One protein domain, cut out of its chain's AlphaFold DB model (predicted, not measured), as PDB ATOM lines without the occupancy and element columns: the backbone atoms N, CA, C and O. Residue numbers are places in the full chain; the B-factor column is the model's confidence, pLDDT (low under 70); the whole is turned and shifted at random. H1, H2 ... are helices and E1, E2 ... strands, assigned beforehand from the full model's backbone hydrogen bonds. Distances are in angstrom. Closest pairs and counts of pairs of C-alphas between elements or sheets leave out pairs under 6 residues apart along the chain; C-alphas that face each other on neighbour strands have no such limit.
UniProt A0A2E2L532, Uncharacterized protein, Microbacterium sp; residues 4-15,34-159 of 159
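What this domain is: This is residues 4 to 15 and 34 to 159 of the 159 residues of an uncharacterized protein of Microbacterium sp (UniProt A0A2E2L532). A strongly twisted sheet of five strands has helices H1, H2 and H3 over one face, and H4 packs on H3 and on the E4 and E5 end of the sheet. The long loop of residues 97 to 115 between E4 and E5 lies away from H2. The printed part has 138 residues, in the order H1 H2 E1 E2 E3 E4 E5 H3 H4, class mixed; the sheet, E1 E2 E3 E4 E5, is antiparallel. It is compact, with a radius of gyration of the C-alphas of 13.3 A, and spans 35 by 31 by 28 A.

Where its parts are: H1, residues 4 to 14, begins at C-alpha 4 (10.664, -5.942, -35.690). H2, residues 34 to 52, is 27.2 A long. E1 is residues 58 to 63, E2 68 to 74, E3 77 to 83, E4 89 to 96, 23.2 A long, and E5 116 to 119. H3, residues 123 to 139, is 24.6 A long. H4, residues 145 to 157, ends at C-alpha 157 (-15.150, -1.861, -21.450).

How they stand to each other: The strands form a meander, each the antiparallel neighbour of the one before, in four hairpins. Within hydrogen-bond range are N 73 and O 58, 2.8 A, in E1 and E2; N 72 and O 79, 2.8 A, in E2 and E3; N 91 and O 82, 2.8 A, in E3 and E4; and N 90 and O 118, 2.7 A, in E4 and E5. H1, H2 and H3 on one face make two layers, helices over a sheet. H1 is over E1, at a height over the sheet of 8.6 A. H2 is over E3 and only just over E2, where 3 of its C-alphas fall. H2 touches H3 at a steep tilt of 49 degrees, the closest C-alphas being Val 44 and Ala 127, 5.0 A. H4 touches H3, closest at the C-alphas of Asp 132 and Ile 152, 5.6 A. Every O i to N i+4 pair is within range in H1, H3 and H4, and 14 of 15 in H2.

The domain as a whole: The C-alphas of Ala 13 and Ala 158 are the farthest apart, 39.3 A. Residues 16 to 33 are cut out, with C-alphas 15 and 34 7.6 A apart. The link E4 to E5 is long. Residues 15, 34 to 35 and 159 have pLDDT under 70.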
ATOM      1  N   TYR A   4      10.736  -6.880 -36.813       85.25
ATOM      2  CA  TYR A   4      10.664  -5.942 -35.690       85.25
ATOM      3  C   TYR A   4      12.008  -5.295 -35.333       85.25
ATOM      4  O   TYR A   4      12.063  -4.092 -35.084       85.25
ATOM      5  N   VAL A   5      13.096  -6.073 -35.288       84.44
ATOM      6  CA  VAL A   5      14.426  -5.542 -34.949       84.44
ATOM      7  C   VAL A   5      14.896  -4.586 -36.040       84.44
ATOM      8  O   VAL A   5      15.405  -3.513 -35.721       84.44
ATOM      9  N   ASP A   6      14.654  -4.937 -37.304       87.25
ATOM     10  CA  ASP A   6      15.008  -4.101 -38.451       87.25
ATOM     11  C   ASP A   6      14.182  -2.804 -38.467       87.25
ATOM     12  O   ASP A   6      14.740  -1.717 -38.626       87.25
ATOM     13  N   ALA A   7      12.872  -2.886 -38.205       87.12
ATOM     14  CA  ALA A   7      12.000  -1.716 -38.102       87.12
ATOM     15  C   ALA A   7      12.389  -0.800 -36.932       87.12
ATOM     16  O   ALA A   7      12.420   0.418 -37.088       87.12
ATOM     17  N   LEU A   8      12.747  -1.357 -35.769       85.00
ATOM     18  CA  LEU A   8      13.200  -0.565 -34.624       85.00
ATOM     19  C   LEU A   8      14.566   0.089 -34.878       85.00
ATOM     20  O   LEU A   8      14.788   1.229 -34.468       85.00
ATOM     21  N   ALA A   9      15.484  -0.618 -35.541       84.31
ATOM     22  CA  ALA A   9      16.776  -0.065 -35.936       84.31
ATOM     23  C   ALA A   9      16.593   1.089 -36.928       84.31
ATOM     24  O   ALA A   9      17.179   2.153 -36.736       84.31
ATOM     25  N   LYS A  10      15.715   0.906 -37.921       84.56
ATOM     26  CA  LYS A  10      15.329   1.954 -38.863       84.56
ATOM     27  C   LYS A  10      14.695   3.150 -38.154       84.56
ATOM     28  O   LYS A  10      15.141   4.267 -38.365       84.56
ATOM     29  N   LEU A  11      13.732   2.923 -37.258       83.56
ATOM     30  CA  LEU A  11      13.065   3.994 -36.509       83.56
ATOM     31  C   LEU A  11      14.074   4.865 -35.757       83.56
ATOM     32  O   LEU A  11      13.950   6.085 -35.746       83.56
ATOM     33  N   ARG A  12      15.076   4.232 -35.142       80.69
ATOM     34  CA  ARG A  12      16.152   4.932 -34.436       80.69
ATOM     35  C   ARG A  12      17.066   5.702 -35.376       80.69
ATOM     36  O   ARG A  12      17.467   6.792 -35.007       80.69
ATOM     37  N   ALA A  13      17.413   5.132 -36.528       79.50
ATOM     38  CA  ALA A  13      18.293   5.766 -37.507       79.50
ATOM     39  C   ALA A  13      17.626   6.967 -38.196       79.50
ATOM     40  O   ALA A  13      18.265   7.997 -38.374       79.50
ATOM     41  N   ASP A  14      16.347   6.837 -38.544       73.88
ATOM     42  CA  ASP A  14      15.591   7.872 -39.254       73.88
ATOM     43  C   ASP A  14      15.225   9.047 -38.329       73.88
ATOM     44  O   ASP A  14      15.113  10.177 -38.790       73.88
ATOM     45  N   ASN A  15      15.095   8.798 -37.020       69.19
ATOM     46  CA  ASN A  15      14.719   9.805 -36.021       69.19
ATOM     47  C   ASN A  15      15.874  10.155 -35.069       69.19
ATOM     48  O   ASN A  15      15.655  10.474 -33.900       69.19
ATOM     49  N   ASP A  34      11.344  13.325 -28.535       52.28
ATOM     50  CA  ASP A  34      11.768  12.398 -29.565       52.28
ATOM     51  C   ASP A  34      12.157  10.994 -29.041       52.28
ATOM     52  O   ASP A  34      11.835   9.971 -29.658       52.28
ATOM     53  N   ASP A  35      12.766  10.913 -27.852       64.88
ATOM     54  CA  ASP A  35      13.113   9.641 -27.194       64.88
ATOM     55  C   ASP A  35      11.867   8.939 -26.618       64.88
ATOM     56  O   ASP A  35      11.827   7.710 -26.450       64.88
ATOM     57  N   VAL A  36      10.816   9.714 -26.337       75.94
ATOM     58  CA  VAL A  36       9.550   9.221 -25.783       75.94
ATOM     59  C   VAL A  36       8.788   8.419 -26.836       75.94
ATOM     60  O   VAL A  36       8.364   7.298 -26.542       75.94
ATOM     61  N   GLN A  37       8.687   8.917 -28.071       84.94
ATOM     62  CA  GLN A  37       7.993   8.221 -29.161       84.94
ATOM     63  C   GLN A  37       8.684   6.911 -29.565       84.94
ATOM     64  O   GLN A  37       8.014   5.879 -29.702       84.94
ATOM     65  N   VAL A  38      10.023   6.895 -29.645       83.81
ATOM     66  CA  VAL A  38      10.791   5.652 -29.870       83.81
ATOM     67  C   VAL A  38      10.595   4.677 -28.710       83.81
ATOM     68  O   VAL A  38      10.399   3.477 -28.927       83.81
ATOM     69  N   THR A  39      10.620   5.166 -27.468       84.38
ATOM     70  CA  THR A  39      10.437   4.325 -26.278       84.38
ATOM     71  C   THR A  39       9.044   3.707 -26.226       84.38
ATOM     72  O   THR A  39       8.927   2.505 -25.973       84.38
ATOM     73  N   ILE A  40       8.000   4.491 -26.502       87.44
ATOM     74  CA  ILE A  40       6.616   4.017 -26.580       87.44
ATOM     75  C   ILE A  40       6.486   2.971 -27.680       87.44
ATOM     76  O   ILE A  40       6.014   1.868 -27.408       87.44
ATOM     77  N   SER A  41       6.980   3.274 -28.882       90.56
ATOM     78  CA  SER A  41       6.941   2.363 -30.026       90.56
ATOM     79  C   SER A  41       7.633   1.035 -29.724       90.56
ATOM     80  O   SER A  41       7.072  -0.027 -29.984       90.56
ATOM     81  N   ARG A  42       8.814   1.071 -29.093       89.56
ATOM     82  CA  ARG A  42       9.542  -0.131 -28.663       89.56
ATOM     83  C   ARG A  42       8.745  -0.958 -27.655       89.56
ATOM     84  O   ARG A  42       8.666  -2.173 -27.798       89.56
ATOM     85  N   ILE A  43       8.188  -0.328 -26.620       88.81
ATOM     86  CA  ILE A  43       7.451  -1.047 -25.568       88.81
ATOM     87  C   ILE A  43       6.173  -1.660 -26.143       88.81
ATOM     88  O   ILE A  43       5.915  -2.841 -25.931       88.81
ATOM     89  N   VAL A  44       5.397  -0.884 -26.901       92.44
ATOM     90  CA  VAL A  44       4.163  -1.369 -27.531       92.44
ATOM     91  C   VAL A  44       4.469  -2.475 -28.539       92.44
ATOM     92  O   VAL A  44       3.821  -3.517 -28.499       92.44
ATOM     93  N   GLY A  45       5.493  -2.305 -29.379       93.19
ATOM     94  CA  GLY A  45       5.928  -3.324 -30.333       93.19
ATOM     95  C   GLY A  45       6.345  -4.635 -29.665       93.19
ATOM     96  O   GLY A  45       5.911  -5.701 -30.095       93.19
ATOM     97  N   ALA A  46       7.105  -4.565 -28.570       91.50
ATOM     98  CA  ALA A  46       7.477  -5.744 -27.791       91.50
ATOM     99  C   ALA A  46       6.258  -6.457 -27.181       91.50
ATOM    100  O   ALA A  46       6.189  -7.681 -27.228       91.50
ATOM    101  N   LEU A  47       5.282  -5.710 -26.653       93.25
ATOM    102  CA  LEU A  47       4.050  -6.283 -26.094       93.25
ATOM    103  C   LEU A  47       3.171  -6.943 -27.167       93.25
ATOM    104  O   LEU A  47       2.569  -7.982 -26.914       93.25
ATOM    105  N   VAL A  48       3.101  -6.361 -28.367       94.81
ATOM    106  CA  VAL A  48       2.395  -6.966 -29.508       94.81
ATOM    107  C   VAL A  48       3.068  -8.272 -29.926       94.81
ATOM    108  O   VAL A  48       2.379  -9.271 -30.117       94.81
ATOM    109  N   LEU A  49       4.400  -8.278 -30.029       92.88
ATOM    110  CA  LEU A  49       5.168  -9.482 -30.349       92.88
ATOM    111  C   LEU A  49       4.971 -10.593 -29.322       92.88
ATOM    112  O   LEU A  49       4.767 -11.738 -29.712       92.88
ATOM    113  N   ASP A  50       5.026 -10.259 -28.035       92.50
ATOM    114  CA  ASP A  50       4.811 -11.214 -26.946       92.50
ATOM    115  C   ASP A  50       3.402 -11.830 -27.007       92.50
ATOM    116  O   ASP A  50       3.229 -13.033 -26.828       92.50
ATOM    117  N   ALA A  51       2.392 -11.020 -27.344       93.88
ATOM    118  CA  ALA A  51       0.999 -11.453 -27.363       93.88
ATOM    119  C   ALA A  51       0.561 -12.203 -28.635       93.88
ATOM    120  O   ALA A  51      -0.399 -12.980 -28.569       93.88
ATOM    121  N   LEU A  52       1.168 -11.918 -29.794       94.12
ATOM    122  CA  LEU A  52       0.712 -12.418 -31.101       94.12
ATOM    123  C   LEU A  52       1.742 -13.271 -31.850       94.12
ATOM    124  O   LEU A  52       1.340 -14.067 -32.691       94.12
ATOM    125  N   GLY A  53       3.031 -13.131 -31.543       89.62
ATOM    126  CA  GLY A  53       4.119 -13.773 -32.278       89.62
ATOM    127  C   GLY A  53       4.635 -12.941 -33.465       89.62
ATOM    128  O   GLY A  53       3.915 -12.101 -34.016       89.62
ATOM    129  N   PRO A  54       5.908 -13.133 -33.864       86.75
ATOM    130  CA  PRO A  54       6.553 -12.375 -34.941       86.75
ATOM    131  C   PRO A  54       6.002 -12.657 -36.345       86.75
ATOM    132  O   PRO A  54       6.217 -11.852 -37.242       86.75
ATOM    133  N   GLU A  55       5.322 -13.780 -36.554       89.06
ATOM    134  CA  GLU A  55       4.707 -14.170 -37.828       89.06
ATOM    135  C   GLU A  55       3.337 -13.526 -38.075       89.06
ATOM    136  O   GLU A  55       2.783 -13.651 -39.166       89.06
ATOM    137  N   TRP A  56       2.767 -12.871 -37.061       92.88
ATOM    138  CA  TRP A  56       1.399 -12.360 -37.104       92.88
ATOM    139  C   TRP A  56       1.304 -10.951 -37.691       92.88
ATOM    140  O   TRP A  56       0.259 -10.563 -38.208       92.88
ATOM    141  N   VAL A  57       2.379 -10.168 -37.577       92.56
ATOM    142  CA  VAL A  57       2.408  -8.749 -37.933       92.56
ATOM    143  C   VAL A  57       3.699  -8.424 -38.667       92.56
ATOM    144  O   VAL A  57       4.788  -8.699 -38.164       92.56
ATOM    145  N   ASP A  58       3.573  -7.735 -39.798       94.12
ATOM    146  CA  ASP A  58       4.711  -7.099 -40.452       94.12
ATOM    147  C   ASP A  58       4.970  -5.721 -39.839       94.12
ATOM    148  O   ASP A  58       4.065  -4.889 -39.708       94.12
ATOM    149  N   PHE A  59       6.227  -5.468 -39.483       93.88
ATOM    150  CA  PHE A  59       6.650  -4.220 -38.858       93.88
ATOM    151  C   PHE A  59       7.252  -3.268 -39.886       93.88
ATOM    152  O   PHE A  59       8.053  -3.661 -40.733       93.88
ATOM    153  N   GLY A  60       6.915  -1.993 -39.755       93.50
ATOM    154  CA  GLY A  60       7.553  -0.908 -40.484       93.50
ATOM    155  C   GLY A  60       7.693   0.327 -39.608       93.50
ATOM    156  O   GLY A  60       7.533   0.271 -38.387       93.50
ATOM    157  N   THR A  61       7.988   1.455 -40.238       92.75
ATOM    158  CA  THR A  61       8.050   2.761 -39.582       92.75
ATOM    159  C   THR A  61       7.159   3.749 -40.316       92.75
ATOM    160  O   THR A  61       6.832   3.554 -41.489       92.75
ATOM    161  N   PHE A  62       6.758   4.808 -39.628       89.12
ATOM    162  CA  PHE A  62       6.180   5.986 -40.259       89.12
ATOM    163  C   PHE A  62       6.766   7.248 -39.628       89.12
ATOM    164  O   PHE A  62       7.244   7.209 -38.493       89.12
ATOM    165  N   ASP A  63       6.699   8.339 -40.381       86.69
ATOM    166  CA  ASP A  63       7.110   9.677 -39.975       86.69
ATOM    167  C   ASP A  63       6.209  10.692 -40.695       86.69
ATOM    168  O   ASP A  63       6.078  10.660 -41.923       86.69
ATOM    169  N   ASN A  64       5.549  11.565 -39.932       78.38
ATOM    170  CA  ASN A  64       4.730  12.661 -40.461       78.38
ATOM    171  C   ASN A  64       5.319  14.058 -40.175       78.38
ATOM    172  O   ASN A  64       4.598  15.061 -40.175       78.38
ATOM    173  N   CYS A  65       6.623  14.119 -39.908       73.94
ATOM    174  CA  CYS A  65       7.405  15.276 -39.475       73.94
ATOM    175  C   CYS A  65       7.131  15.761 -38.040       73.94
ATOM    176  O   CYS A  65       7.756  16.727 -37.591       73.94
ATOM    177  N   ARG A  66       6.163  15.183 -37.322       76.94
ATOM    178  CA  ARG A  66       5.820  15.564 -35.936       76.94
ATOM    179  C   ARG A  66       5.572  14.380 -35.012       76.94
ATOM    180  O   ARG A  66       5.668  14.537 -33.798       76.94
ATOM    181  N   GLU A  67       5.194  13.259 -35.592       85.00
ATOM    182  CA  GLU A  67       4.867  11.999 -34.960       85.00
ATOM    183  C   GLU A  67       5.527  10.912 -35.800       85.00
ATOM    184  O   GLU A  67       5.427  10.911 -37.032       85.00
ATOM    185  N   TYR A  68       6.183   9.985 -35.129       85.81
ATOM    186  CA  TYR A  68       6.837   8.858 -35.754       85.81
ATOM    187  C   TYR A  68       6.778   7.653 -34.827       85.81
ATOM    188  O   TYR A  68       6.675   7.745 -33.602       85.81
ATOM    189  N   GLY A  69       6.831   6.474 -35.424       90.19
ATOM    190  CA  GLY A  69       6.701   5.246 -34.663       90.19
ATOM    191  C   GLY A  69       6.695   4.019 -35.542       90.19
ATOM    192  O   GLY A  69       7.029   4.066 -36.728       90.19
ATOM    193  N   LEU A  70       6.317   2.897 -34.940       93.25
ATOM    194  CA  LEU A  70       6.171   1.645 -35.669       93.25
ATOM    195  C   LEU A  70       4.816   1.579 -36.376       93.25
ATOM    196  O   LEU A  70       3.785   1.993 -35.833       93.25
ATOM    197  N   THR A  71       4.831   1.000 -37.571       96.06
ATOM    198  CA  THR A  71       3.630   0.500 -38.238       96.06
ATOM    199  C   THR A  71       3.504  -1.006 -38.045       96.06
ATOM    200  O   THR A  71       4.499  -1.720 -37.913       96.06
ATOM    201  N   PHE A  72       2.260  -1.472 -38.016       96.44
ATOM    202  CA  PHE A  72       1.868  -2.856 -37.772       96.44
ATOM    203  C   PHE A  72       0.913  -3.261 -38.889       96.44
ATOM    204  O   PHE A  72      -0.206  -2.747 -38.957       96.44
ATOM    205  N   SER A  73       1.356  -4.127 -39.790       95.50
ATOM    206  CA  SER A  73       0.587  -4.504 -40.976       95.50
ATOM    207  C   SER A  73       0.095  -5.938 -40.863       95.50
ATOM    208  O   SER A  73       0.828  -6.831 -40.443       95.50
ATOM    209  N   VAL A  74      -1.157  -6.137 -41.252       94.62
ATOM    210  CA  VAL A  74      -1.826  -7.435 -41.396       94.62
ATOM    211  C   VAL A  74      -2.604  -7.426 -42.713       94.62
ATOM    212  O   VAL A  74      -2.823  -6.348 -43.273       94.62
ATOM    213  N   PRO A  75      -3.030  -8.576 -43.263       92.75
ATOM    214  CA  PRO A  75      -3.728  -8.593 -44.546       92.75
ATOM    215  C   PRO A  75      -4.912  -7.612 -44.598       92.75
ATOM    216  O   PRO A  75      -5.879  -7.732 -43.850       92.75
ATOM    217  N   GLY A  76      -4.818  -6.623 -45.491       92.75
ATOM    218  CA  GLY A  76      -5.853  -5.611 -45.723       92.75
ATOM    219  C   GLY A  76      -5.818  -4.388 -44.802       92.75
ATOM    220  O   GLY A  76      -6.550  -3.441 -45.073       92.75
ATOM    221  N   TRP A  77      -4.972  -4.355 -43.766       97.31
ATOM    222  CA  TRP A  77      -4.954  -3.279 -42.770       97.31
ATOM    223  C   TRP A  77      -3.548  -2.901 -42.313       97.31
ATOM    224  O   TRP A  77      -2.670  -3.747 -42.149       97.31
ATOM    225  N   GLN A  78      -3.359  -1.618 -42.021       97.00
ATOM    226  CA  GLN A  78      -2.153  -1.127 -41.368       97.00
ATOM    227  C   GLN A  78      -2.521  -0.246 -40.177       97.00
ATOM    228  O   GLN A  78      -3.443   0.565 -40.246       97.00
ATOM    229  N   PHE A  79      -1.783  -0.409 -39.084       97.38
ATOM    230  CA  PHE A  79      -1.906   0.375 -37.862       97.38
ATOM    231  C   PHE A  79      -0.607   1.107 -37.556       97.38
ATOM    232  O   PHE A  79       0.460   0.728 -38.037       97.38
ATOM    233  N   CYS A  80      -0.689   2.128 -36.714       95.00
ATOM    234  CA  CYS A  80       0.469   2.741 -36.084       95.00
ATOM    235  C   CYS A  80       0.169   3.148 -34.643       95.00
ATOM    236  O   CYS A  80      -0.991   3.295 -34.238       95.00
ATOM    237  N   VAL A  81       1.242   3.316 -33.872       92.94
ATOM    238  CA  VAL A  81       1.191   3.846 -32.511       92.94
ATOM    239  C   VAL A  81       2.237   4.932 -32.359       92.94
ATOM    240  O   VAL A  81       3.379   4.752 -32.777       92.94
ATOM    241  N   TYR A  82       1.834   6.043 -31.754       89.06
ATOM    242  CA  TYR A  82       2.686   7.201 -31.505       89.06
ATOM    243  C   TYR A  82       2.196   7.985 -30.296       89.06
ATOM    244  O   TYR A  82       1.031   7.878 -29.909       89.06
ATOM    245  N   GLU A  83       3.084   8.773 -29.698       88.06
ATOM    246  CA  GLU A  83       2.659   9.844 -28.800       88.06
ATOM    247  C   GLU A  83       2.256  11.054 -29.641       88.06
ATOM    248  O   GLU A  83       2.933  11.436 -30.593       88.06
ATOM    249  N   HIS A  84       1.066  11.577 -29.369       85.56
ATOM    250  CA  HIS A  84       0.488  12.651 -30.158       85.56
ATOM    251  C   HIS A  84       1.006  13.988 -29.648       85.56
ATOM    252  O   HIS A  84       0.523  14.467 -28.634       85.56
ATOM    253  N   ARG A  85       1.882  14.656 -30.399       77.19
ATOM    254  CA  ARG A  85       2.621  15.870 -29.992       77.19
ATOM    255  C   ARG A  85       1.828  16.971 -29.263       77.19
ATOM    256  O   ARG A  85       2.402  17.760 -28.518       77.19
ATOM    257  N   ASN A  86       0.522  17.100 -29.502       74.06
ATOM    258  CA  ASN A  86      -0.308  18.099 -28.815       74.06
ATOM    259  C   ASN A  86      -0.949  17.571 -27.511       74.06
ATOM    260  O   ASN A  86      -1.912  18.172 -27.027       74.06
ATOM    261  N   SER A  87      -0.500  16.428 -26.992       73.31
ATOM    262  CA  SER A  87      -0.965  15.811 -25.748       73.31
ATOM    263  C   SER A  87      -0.020  14.720 -25.259       73.31
ATOM    264  O   SER A  87       0.490  13.961 -26.063       73.31
ATOM    265  N   ASP A  88      -0.004  14.452 -23.960       80.00
ATOM    266  CA  ASP A  88       0.702  13.285 -23.413       80.00
ATOM    267  C   ASP A  88      -0.074  11.964 -23.632       80.00
ATOM    268  O   ASP A  88      -0.141  11.108 -22.751       80.00
ATOM    269  N   ASN A  89      -0.736  11.799 -24.783       86.31
ATOM    270  CA  ASN A  89      -1.496  10.599 -25.121       86.31
ATOM    271  C   ASN A  89      -0.756   9.746 -26.146       86.31
ATOM    272  O   ASN A  89      -0.291  10.236 -27.172       86.31
ATOM    273  N   ILE A  90      -0.781   8.439 -25.919       90.44
ATOM    274  CA  ILE A  90      -0.474   7.413 -26.905       90.44
ATOM    275  C   ILE A  90      -1.721   7.195 -27.757       90.44
ATOM    276  O   ILE A  90      -2.769   6.787 -27.247       90.44
ATOM    277  N   CYS A  91      -1.607   7.444 -29.051       93.62
ATOM    278  CA  CYS A  91      -2.663   7.237 -30.025       93.62
ATOM    279  C   CYS A  91      -2.462   5.908 -30.748       93.62
ATOM    280  O   CYS A  91      -1.394   5.644 -31.295       93.62
ATOM    281  N   VAL A  92      -3.515   5.088 -30.779       95.19
ATOM    282  CA  VAL A  92      -3.602   3.926 -31.669       95.19
ATOM    283  C   VAL A  92      -4.380   4.345 -32.899       95.19
ATOM    284  O   VAL A  92      -5.523   4.809 -32.800       95.19
ATOM    285  N   GLN A  93      -3.760   4.178 -34.060       95.12
ATOM    286  CA  GLN A  93      -4.330   4.579 -35.330       95.12
ATOM    287  C   GLN A  93      -4.242   3.455 -36.364       95.12
ATOM    288  O   GLN A  93      -3.488   2.505 -36.183       95.12
ATOM    289  N   GLY A  94      -5.052   3.525 -37.421       95.75
ATOM    290  CA  GLY A  94      -4.999   2.552 -38.510       95.75
ATOM    291  C   GLY A  94      -6.021   2.790 -39.615       95.75
ATOM    292  O   GLY A  94      -6.995   3.522 -39.446       95.75
ATOM    293  N   CYS A  95      -5.832   2.161 -40.759       96.19
ATOM    294  CA  CYS A  95      -6.774   2.219 -41.871       96.19
ATOM    295  C   CYS A  95      -6.648   0.969 -42.749       96.19
ATOM    296  O   CYS A  95      -5.660   0.230 -42.632       96.19
ATOM    297  N   PRO A  96      -7.618   0.739 -43.651       96.19
ATOM    298  CA  PRO A  96      -7.434  -0.188 -44.757       96.19
ATOM    299  C   PRO A  96      -6.138   0.113 -45.521       96.19
ATOM    300  O   PRO A  96      -5.740   1.274 -45.663       96.19
ATOM    301  N   ALA A  97      -5.461  -0.933 -45.989       94.56
ATOM    302  CA  ALA A  97      -4.138  -0.824 -46.607       94.56
ATOM    303  C   ALA A  97      -4.130   0.062 -47.871       94.56
ATOM    304  O   ALA A  97      -3.135   0.722 -48.155       94.56
ATOM    305  N   ASP A  98      -5.246   0.122 -48.599       93.69
ATOM    306  CA  ASP A  98      -5.447   0.971 -49.781       93.69
ATOM    307  C   ASP A  98      -5.699   2.454 -49.447       93.69
ATOM    308  O   ASP A  98      -5.721   3.295 -50.344       93.69
ATOM    309  N   GLN A  99      -5.862   2.788 -48.164       94.38
ATOM    310  CA  GLN A  99      -6.086   4.149 -47.662       94.38
ATOM    311  C   GLN A  99      -4.875   4.721 -46.920       94.38
ATOM    312  O   GLN A  99      -4.927   5.863 -46.452       94.38
ATOM    313  N   VAL A 100      -3.793   3.944 -46.799       93.19
ATOM    314  CA  VAL A 100      -2.554   4.383 -46.153       93.19
ATOM    315  C   VAL A 100      -2.026   5.621 -46.869       93.19
ATOM    316  O   VAL A 100      -1.838   5.633 -48.085       93.19
ATOM    317  N   GLN A 101      -1.796   6.681 -46.098       89.94
ATOM    318  CA  GLN A 101      -1.256   7.930 -46.615       89.94
ATOM    319  C   GLN A 101       0.276   7.849 -46.686       89.94
ATOM    320  O   GLN A 101       0.881   7.070 -45.944       89.94
ATOM    321  N   PRO A 102       0.944   8.691 -47.499       87.44
ATOM    322  CA  PRO A 102       2.409   8.705 -47.586       87.44
ATOM    323  C   PRO A 102       3.126   8.929 -46.245       87.44
ATOM    324  O   PRO A 102       4.275   8.536 -46.091       87.44
ATOM    325  N   TYR A 103       2.444   9.552 -45.284       83.62
ATOM    326  CA  TYR A 103       2.944   9.876 -43.948       83.62
ATOM    327  C   TYR A 103       2.432   8.921 -42.851       83.62
ATOM    328  O   TYR A 103       2.595   9.201 -41.668       83.62
ATOM    329  N   GLY A 104       1.790   7.803 -43.213       89.44
ATOM    330  CA  GLY A 104       1.361   6.755 -42.281       89.44
ATOM    331  C   GLY A 104      -0.130   6.392 -42.367       89.44
ATOM    332  O   GLY A 104      -0.895   7.007 -43.115       89.44
ATOM    333  N   PRO A 105      -0.581   5.393 -41.588       91.62
ATOM    334  CA  PRO A 105      -1.927   4.822 -41.679       91.62
ATOM    335  C   PRO A 105      -2.989   5.660 -40.936       91.62
ATOM    336  O   PRO A 105      -3.693   5.184 -40.042       91.62
ATOM    337  N   TYR A 106      -3.105   6.939 -41.297       84.94
ATOM    338  CA  TYR A 106      -4.093   7.872 -40.753       84.94
ATOM    339  C   TYR A 106      -5.431   7.726 -41.487       84.94
ATOM    340  O   TYR A 106      -5.573   8.181 -42.615       84.94
ATOM    341  N   GLY A 107      -6.426   7.116 -40.835       76.44
ATOM    342  CA  GLY A 107      -7.758   6.899 -41.425       76.44
ATOM    343  C   GLY A 107      -8.871   7.828 -40.927       76.44
ATOM    344  O   GLY A 107     -10.029   7.611 -41.268       76.44
ATOM    345  N   GLY A 108      -8.567   8.788 -40.049       75.12
ATOM    346  CA  GLY A 108      -9.563   9.665 -39.426       75.12
ATOM    347  C   GLY A 108      -9.742  11.014 -40.130       75.12
ATOM    348  O   GLY A 108      -8.841  11.492 -40.812       75.12
ATOM    349  N   GLY A 109     -10.881  11.669 -39.898       78.50
ATOM    350  CA  GLY A 109     -11.197  13.009 -40.407       78.50
ATOM    351  C   GLY A 109     -10.499  14.159 -39.667       78.50
ATOM    352  O   GLY A 109     -10.643  15.317 -40.053       78.50
ATOM    353  N   GLY A 110      -9.751  13.873 -38.597       81.88
ATOM    354  CA  GLY A 110      -9.007  14.879 -37.843       81.88
ATOM    355  C   GLY A 110      -8.024  14.283 -36.836       81.88
ATOM    356  O   GLY A 110      -8.028  13.085 -36.574       81.88
ATOM    357  N   LYS A 111      -7.193  15.139 -36.229       77.38
ATOM    358  CA  LYS A 111      -6.092  14.721 -35.334       77.38
ATOM    359  C   LYS A 111      -6.521  13.919 -34.096       77.38
ATOM    360  O   LYS A 111      -5.760  13.114 -33.585       77.38
ATOM    361  N   TRP A 112      -7.756  14.107 -33.631       83.56
ATOM    362  CA  TRP A 112      -8.316  13.361 -32.497       83.56
ATOM    363  C   TRP A 112      -9.165  12.160 -32.918       83.56
ATOM    364  O   TRP A 112      -9.655  11.428 -32.061       83.56
ATOM    365  N   ASP A 113      -9.342  11.955 -34.223       89.38
ATOM    366  CA  ASP A 113     -10.129  10.865 -34.783       89.38
ATOM    367  C   ASP A 113      -9.275   9.593 -34.887       89.38
ATOM    368  O   ASP A 113      -8.903   9.115 -35.965       89.38
ATOM    369  N   VAL A 114      -8.905   9.066 -33.723       93.50
ATOM    370  CA  VAL A 114      -8.073   7.867 -33.554       93.50
ATOM    371  C   VAL A 114      -8.931   6.647 -33.196       93.50
ATOM    372  O   VAL A 114     -10.144   6.767 -33.002       93.50
ATOM    373  N   LEU A 115      -8.336   5.451 -33.190       96.38
ATOM    374  CA  LEU A 115      -9.042   4.221 -32.801       96.38
ATOM    375  C   LEU A 115      -9.094   4.060 -31.285       96.38
ATOM    376  O   LEU A 115     -10.105   3.623 -30.753       96.38
ATOM    377  N   ALA A 116      -8.011   4.429 -30.600       94.62
ATOM    378  CA  ALA A 116      -7.939   4.444 -29.146       94.62
ATOM    379  C   ALA A 116      -6.891   5.449 -28.655       94.62
ATOM    380  O   ALA A 116      -6.007   5.874 -29.407       94.62
ATOM    381  N   ARG A 117      -6.996   5.817 -27.375       93.19
ATOM    382  CA  ARG A 117      -6.049   6.688 -26.669       93.19
ATOM    383  C   ARG A 117      -5.734   6.117 -25.297       93.19
ATOM    384  O   ARG A 117      -6.628   5.617 -24.623       93.19
ATOM    385  N   ALA A 118      -4.487   6.259 -24.878       88.62
ATOM    386  CA  ALA A 118      -4.035   5.998 -23.517       88.62
ATOM    387  C   ALA A 118      -3.105   7.134 -23.070       88.62
ATOM    388  O   ALA A 118      -2.546   7.816 -23.922       88.62
ATOM    389  N   GLN A 119      -2.915   7.344 -21.768       84.88
ATOM    390  CA  GLN A 119      -1.887   8.277 -21.275       84.88
ATOM    391  C   GLN A 119      -0.472   7.773 -21.633       84.88
ATOM    392  O   GLN A 119      -0.280   6.578 -21.871       84.88
ATOM    393  N   TYR A 120       0.523   8.663 -21.666       80.25
ATOM    394  CA  TYR A 120       1.913   8.378 -22.071       80.25
ATOM    395  C   TYR A 120       2.600   7.267 -21.251       80.25
ATOM    396  O   TYR A 120       3.518   6.583 -21.725       80.25
ATOM    397  N   ASP A 121       2.168   7.074 -20.006       77.25
ATOM    398  CA  ASP A 121       2.642   6.033 -19.095       77.25
ATOM    399  C   ASP A 121       1.850   4.717 -19.226       77.25
ATOM    400  O   ASP A 121       2.350   3.644 -18.884       77.25
ATOM    401  N   CYS A 122       0.672   4.756 -19.849       84.19
ATOM    402  CA  CYS A 122      -0.251   3.636 -20.024       84.19
ATOM    403  C   CYS A 122       0.037   2.816 -21.300       84.19
ATOM    404  O   CYS A 122      -0.874   2.448 -22.048       84.19
ATOM    405  N   ARG A 123       1.310   2.473 -21.553       88.69
ATOM    406  CA  ARG A 123       1.736   1.727 -22.766       88.69
ATOM    407  C   ARG A 123       1.051   0.368 -22.915       88.69
ATOM    408  O   ARG A 123       0.764  -0.049 -24.032       88.69
ATOM    409  N   GLY A 124       0.750  -0.303 -21.801       87.88
ATOM    410  CA  GLY A 124       0.013  -1.571 -21.808       87.88
ATOM    411  C   GLY A 124      -1.419  -1.432 -22.330       87.88
ATOM    412  O   GLY A 124      -1.879  -2.288 -23.081       87.88
ATOM    413  N   ALA A 125      -2.103  -0.329 -22.005       89.56
ATOM    414  CA  ALA A 125      -3.446  -0.054 -22.515       89.56
ATOM    415  C   ALA A 125      -3.420   0.224 -24.026       89.56
ATOM    416  O   ALA A 125      -4.225  -0.334 -24.769       89.56
ATOM    417  N   ALA A 126      -2.441   1.006 -24.497       93.44
ATOM    418  CA  ALA A 126      -2.245   1.244 -25.927       93.44
ATOM    419  C   ALA A 126      -1.940  -0.056 -26.692       93.44
ATOM    420  O   ALA A 126      -2.562  -0.328 -27.719       93.44
ATOM    421  N   ALA A 127      -1.037  -0.891 -26.167       95.19
ATOM    422  CA  ALA A 127      -0.725  -2.188 -26.760       95.19
ATOM    423  C   ALA A 127      -1.954  -3.099 -26.805       95.19
ATOM    424  O   ALA A 127      -2.218  -3.726 -27.826       95.19
ATOM    425  N   ALA A 128      -2.748  -3.138 -25.735       94.50
ATOM    426  CA  ALA A 128      -3.935  -3.971 -25.705       94.50
ATOM    427  C   ALA A 128      -5.012  -3.516 -26.699       94.50
ATOM    428  O   ALA A 128      -5.608  -4.363 -27.361       94.50
ATOM    429  N   ALA A 129      -5.226  -2.207 -26.840       97.00
ATOM    430  CA  ALA A 129      -6.126  -1.657 -27.848       97.00
ATOM    431  C   ALA A 129      -5.648  -1.975 -29.276       97.00
ATOM    432  O   ALA A 129      -6.448  -2.381 -30.119       97.00
ATOM    433  N   LEU A 130      -4.340  -1.862 -29.538       97.81
ATOM    434  CA  LEU A 130      -3.747  -2.264 -30.814       97.81
ATOM    435  C   LEU A 130      -3.949  -3.764 -31.085       97.81
ATOM    436  O   LEU A 130      -4.382  -4.124 -32.173       97.81
ATOM    437  N   ILE A 131      -3.695  -4.632 -30.101       97.56
ATOM    438  CA  ILE A 131      -3.893  -6.087 -30.215       97.56
ATOM    439  C   ILE A 131      -5.358  -6.431 -30.509       97.56
ATOM    440  O   ILE A 131      -5.628  -7.306 -31.332       97.56
ATOM    441  N   ASP A 132      -6.307  -5.757 -29.857       97.50
ATOM    442  CA  ASP A 132      -7.736  -5.963 -30.103       97.50
ATOM    443  C   ASP A 132      -8.124  -5.542 -31.530       97.50
ATOM    444  O   ASP A 132      -8.808  -6.302 -32.221       97.50
ATOM    445  N   GLY A 133      -7.620  -4.399 -32.011       97.38
ATOM    446  CA  GLY A 133      -7.817  -3.945 -33.391       97.38
ATOM    447  C   GLY A 133      -7.221  -4.906 -34.420       97.38
ATOM    448  O   GLY A 133      -7.916  -5.329 -35.343       97.38
ATOM    449  N   LEU A 134      -5.969  -5.312 -34.209       97.31
ATOM    450  CA  LEU A 134      -5.245  -6.299 -35.010       97.31
ATOM    451  C   LEU A 134      -6.044  -7.608 -35.128       97.31
ATOM    452  O   LEU A 134      -6.387  -8.029 -36.234       97.31
ATOM    453  N   ARG A 135      -6.426  -8.217 -33.995       96.88
ATOM    454  CA  ARG A 135      -7.237  -9.453 -33.945       96.88
ATOM    455  C   ARG A 135      -8.575  -9.307 -34.650       96.88
ATOM    456  O   ARG A 135      -9.024 -10.246 -35.308       96.88
ATOM    457  N   PHE A 136      -9.226  -8.159 -34.493       97.38
ATOM    458  CA  PHE A 136     -10.514  -7.915 -35.116       97.38
ATOM    459  C   PHE A 136     -10.401  -7.893 -36.641       97.38
ATOM    460  O   PHE A 136     -11.134  -8.634 -37.297       97.38
ATOM    461  N   VAL A 137      -9.468  -7.121 -37.207       96.94
ATOM    462  CA  VAL A 137      -9.339  -7.010 -38.669       96.94
ATOM    463  C   VAL A 137      -8.781  -8.271 -39.314       96.94
ATOM    464  O   VAL A 137      -9.180  -8.601 -40.422       96.94
ATOM    465  N   ASN A 138      -7.950  -9.046 -38.612       94.12
ATOM    466  CA  ASN A 138      -7.484 -10.331 -39.134       94.12
ATOM    467  C   ASN A 138      -8.638 -11.327 -39.352       94.12
ATOM    468  O   ASN A 138      -8.607 -12.125 -40.281       94.12
ATOM    469  N   ASN A 139      -9.686 -11.251 -38.525       94.25
ATOM    470  CA  ASN A 139     -10.913 -12.031 -38.713       94.25
ATOM    471  C   ASN A 139     -11.944 -11.327 -39.615       94.25
ATOM    472  O   ASN A 139     -12.921 -11.948 -40.027       94.25
ATOM    473  N   ASN A 140     -11.754 -10.036 -39.900       94.94
ATOM    474  CA  ASN A 140     -12.692  -9.182 -40.629       94.94
ATOM    475  C   ASN A 140     -11.927  -8.217 -41.560       94.94
ATOM    476  O   ASN A 140     -11.945  -7.006 -41.329       94.94
ATOM    477  N   PRO A 141     -11.253  -8.706 -42.617       91.12
ATOM    478  CA  PRO A 141     -10.347  -7.875 -43.420       91.12
ATOM    479  C   PRO A 141     -11.063  -6.721 -44.139       91.12
ATOM    480  O   PRO A 141     -10.476  -5.668 -44.365       91.12
ATOM    481  N   GLY A 142     -12.353  -6.889 -44.455       92.81
ATOM    482  CA  GLY A 142     -13.208  -5.852 -45.043       92.81
ATOM    483  C   GLY A 142     -13.902  -4.940 -44.027       92.81
ATOM    484  O   GLY A 142     -14.838  -4.235 -44.399       92.81
ATOM    485  N   ALA A 143     -13.516  -4.988 -42.747       95.69
ATOM    486  CA  ALA A 143     -14.094  -4.117 -41.735       95.69
ATOM    487  C   ALA A 143     -13.891  -2.643 -42.093       95.69
ATOM    488  O   ALA A 143     -12.887  -2.246 -42.676       95.69
ATOM    489  N   THR A 144     -14.843  -1.814 -41.688       95.12
ATOM    490  CA  THR A 144     -14.700  -0.361 -41.685       95.12
ATOM    491  C   THR A 144     -13.975   0.089 -40.426       95.12
ATOM    492  O   THR A 144     -14.033  -0.552 -39.377       95.12
ATOM    493  N   ARG A 145     -13.354   1.261 -40.492       94.94
ATOM    494  CA  ARG A 145     -12.681   1.889 -39.353       94.94
ATOM    495  C   ARG A 145     -13.568   2.068 -38.121       94.94
ATOM    496  O   ARG A 145     -13.104   1.863 -37.003       94.94
ATOM    497  N   GLU A 146     -14.840   2.392 -38.325       94.94
ATOM    498  CA  GLU A 146     -15.811   2.516 -37.238       94.94
ATOM    499  C   GLU A 146     -16.100   1.163 -36.570       94.94
ATOM    500  O   GLU A 146     -16.194   1.087 -35.348       94.94
ATOM    501  N   GLN A 147     -16.162   0.069 -37.339       96.94
ATOM    502  CA  GLN A 147     -16.291  -1.276 -36.766       96.94
ATOM    503  C   GLN A 147     -15.054  -1.664 -35.947       96.94
ATOM    504  O   GLN A 147     -15.201  -2.231 -34.868       96.94
ATOM    505  N   VAL A 148     -13.850  -1.317 -36.420       97.25
ATOM    506  CA  VAL A 148     -12.606  -1.546 -35.666       97.25
ATOM    507  C   VAL A 148     -12.609  -0.764 -34.354       97.25
ATOM    508  O   VAL A 148     -12.323  -1.338 -33.306       97.25
ATOM    509  N   ARG A 149     -12.972   0.527 -34.389       96.25
ATOM    510  CA  ARG A 149     -13.088   1.363 -33.185       96.25
ATOM    511  C   ARG A 149     -14.038   0.744 -32.164       96.25
ATOM    512  O   ARG A 149     -13.633   0.534 -31.027       96.25
ATOM    513  N   ARG A 150     -15.261   0.400 -32.577       96.50
ATOM    514  CA  ARG A 150     -16.260  -0.206 -31.682       96.50
ATOM    515  C   ARG A 150     -15.769  -1.512 -31.072       96.50
ATOM    516  O   ARG A 150     -15.906  -1.707 -29.872       96.50
ATOM    517  N   ALA A 151     -15.136  -2.372 -31.869       96.31
ATOM    518  CA  ALA A 151     -14.587  -3.632 -31.374       96.31
ATOM    519  C   ALA A 151     -13.497  -3.421 -30.310       96.31
ATOM    520  O   ALA A 151     -13.416  -4.186 -29.347       96.31
ATOM    521  N   ILE A 152     -12.666  -2.384 -30.462       96.06
ATOM    522  CA  ILE A 152     -11.684  -1.998 -29.445       96.06
ATOM    523  C   ILE A 152     -12.405  -1.488 -28.190       96.06
ATOM    524  O   ILE A 152     -12.135  -1.981 -27.099       96.06
ATOM    525  N   GLU A 153     -13.337  -0.546 -28.332       94.00
ATOM    526  CA  GLU A 153     -14.078   0.056 -27.213       94.00
ATOM    527  C   GLU A 153     -14.838  -0.989 -26.382       94.00
ATOM    528  O   GLU A 153     -14.701  -1.022 -25.159       94.00
ATOM    529  N   GLU A 154     -15.574  -1.894 -27.033       92.81
ATOM    530  CA  GLU A 154     -16.325  -2.972 -26.378       92.81
ATOM    531  C   GLU A 154     -15.409  -3.898 -25.566       92.81
ATOM    532  O   GLU A 154     -15.742  -4.291 -24.447       92.81
ATOM    533  N   ARG A 155     -14.223  -4.221 -26.094       89.44
ATOM    534  CA  ARG A 155     -13.252  -5.068 -25.390       89.44
ATOM    535  C   ARG A 155     -12.547  -4.366 -24.247       89.44
ATOM    536  O   ARG A 155     -12.183  -5.032 -23.282       89.44
ATOM    537  N   GLN A 156     -12.327  -3.061 -24.352       85.19
ATOM    538  CA  GLN A 156     -11.763  -2.281 -23.254       85.19
ATOM    539  C   GLN A 156     -12.785  -2.100 -22.125       85.19
ATOM    540  O   GLN A 156     -12.401  -2.150 -20.965       85.19
ATOM    541  N   ALA A 157     -14.078  -1.970 -22.444       80.38
ATOM    542  CA  ALA A 157     -15.150  -1.861 -21.450       80.38
ATOM    543  C   ALA A 157     -15.439  -3.171 -20.689       80.38
ATOM    544  O   ALA A 157     -16.012  -3.137 -19.604       80.38
ATOM    545  N   ALA A 158     -15.070  -4.323 -21.254       74.25
ATOM    546  CA  ALA A 158     -15.274  -5.638 -20.645       74.25
ATOM    547  C   ALA A 158     -14.161  -6.064 -19.661       74.25
ATOM    548  O   ALA A 158     -14.183  -7.203 -19.188       74.25
ATOM    549  N   ARG A 159     -13.177  -5.196 -19.398       69.88
ATOM    550  CA  ARG A 159     -12.025  -5.441 -18.513       69.88
ATOM    551  C   ARG A 159     -12.175  -4.688 -17.201       69.88
ATOM    552  O   ARG A 159     -11.753  -5.264 -16.177       69.88
TER     553      ARG A 159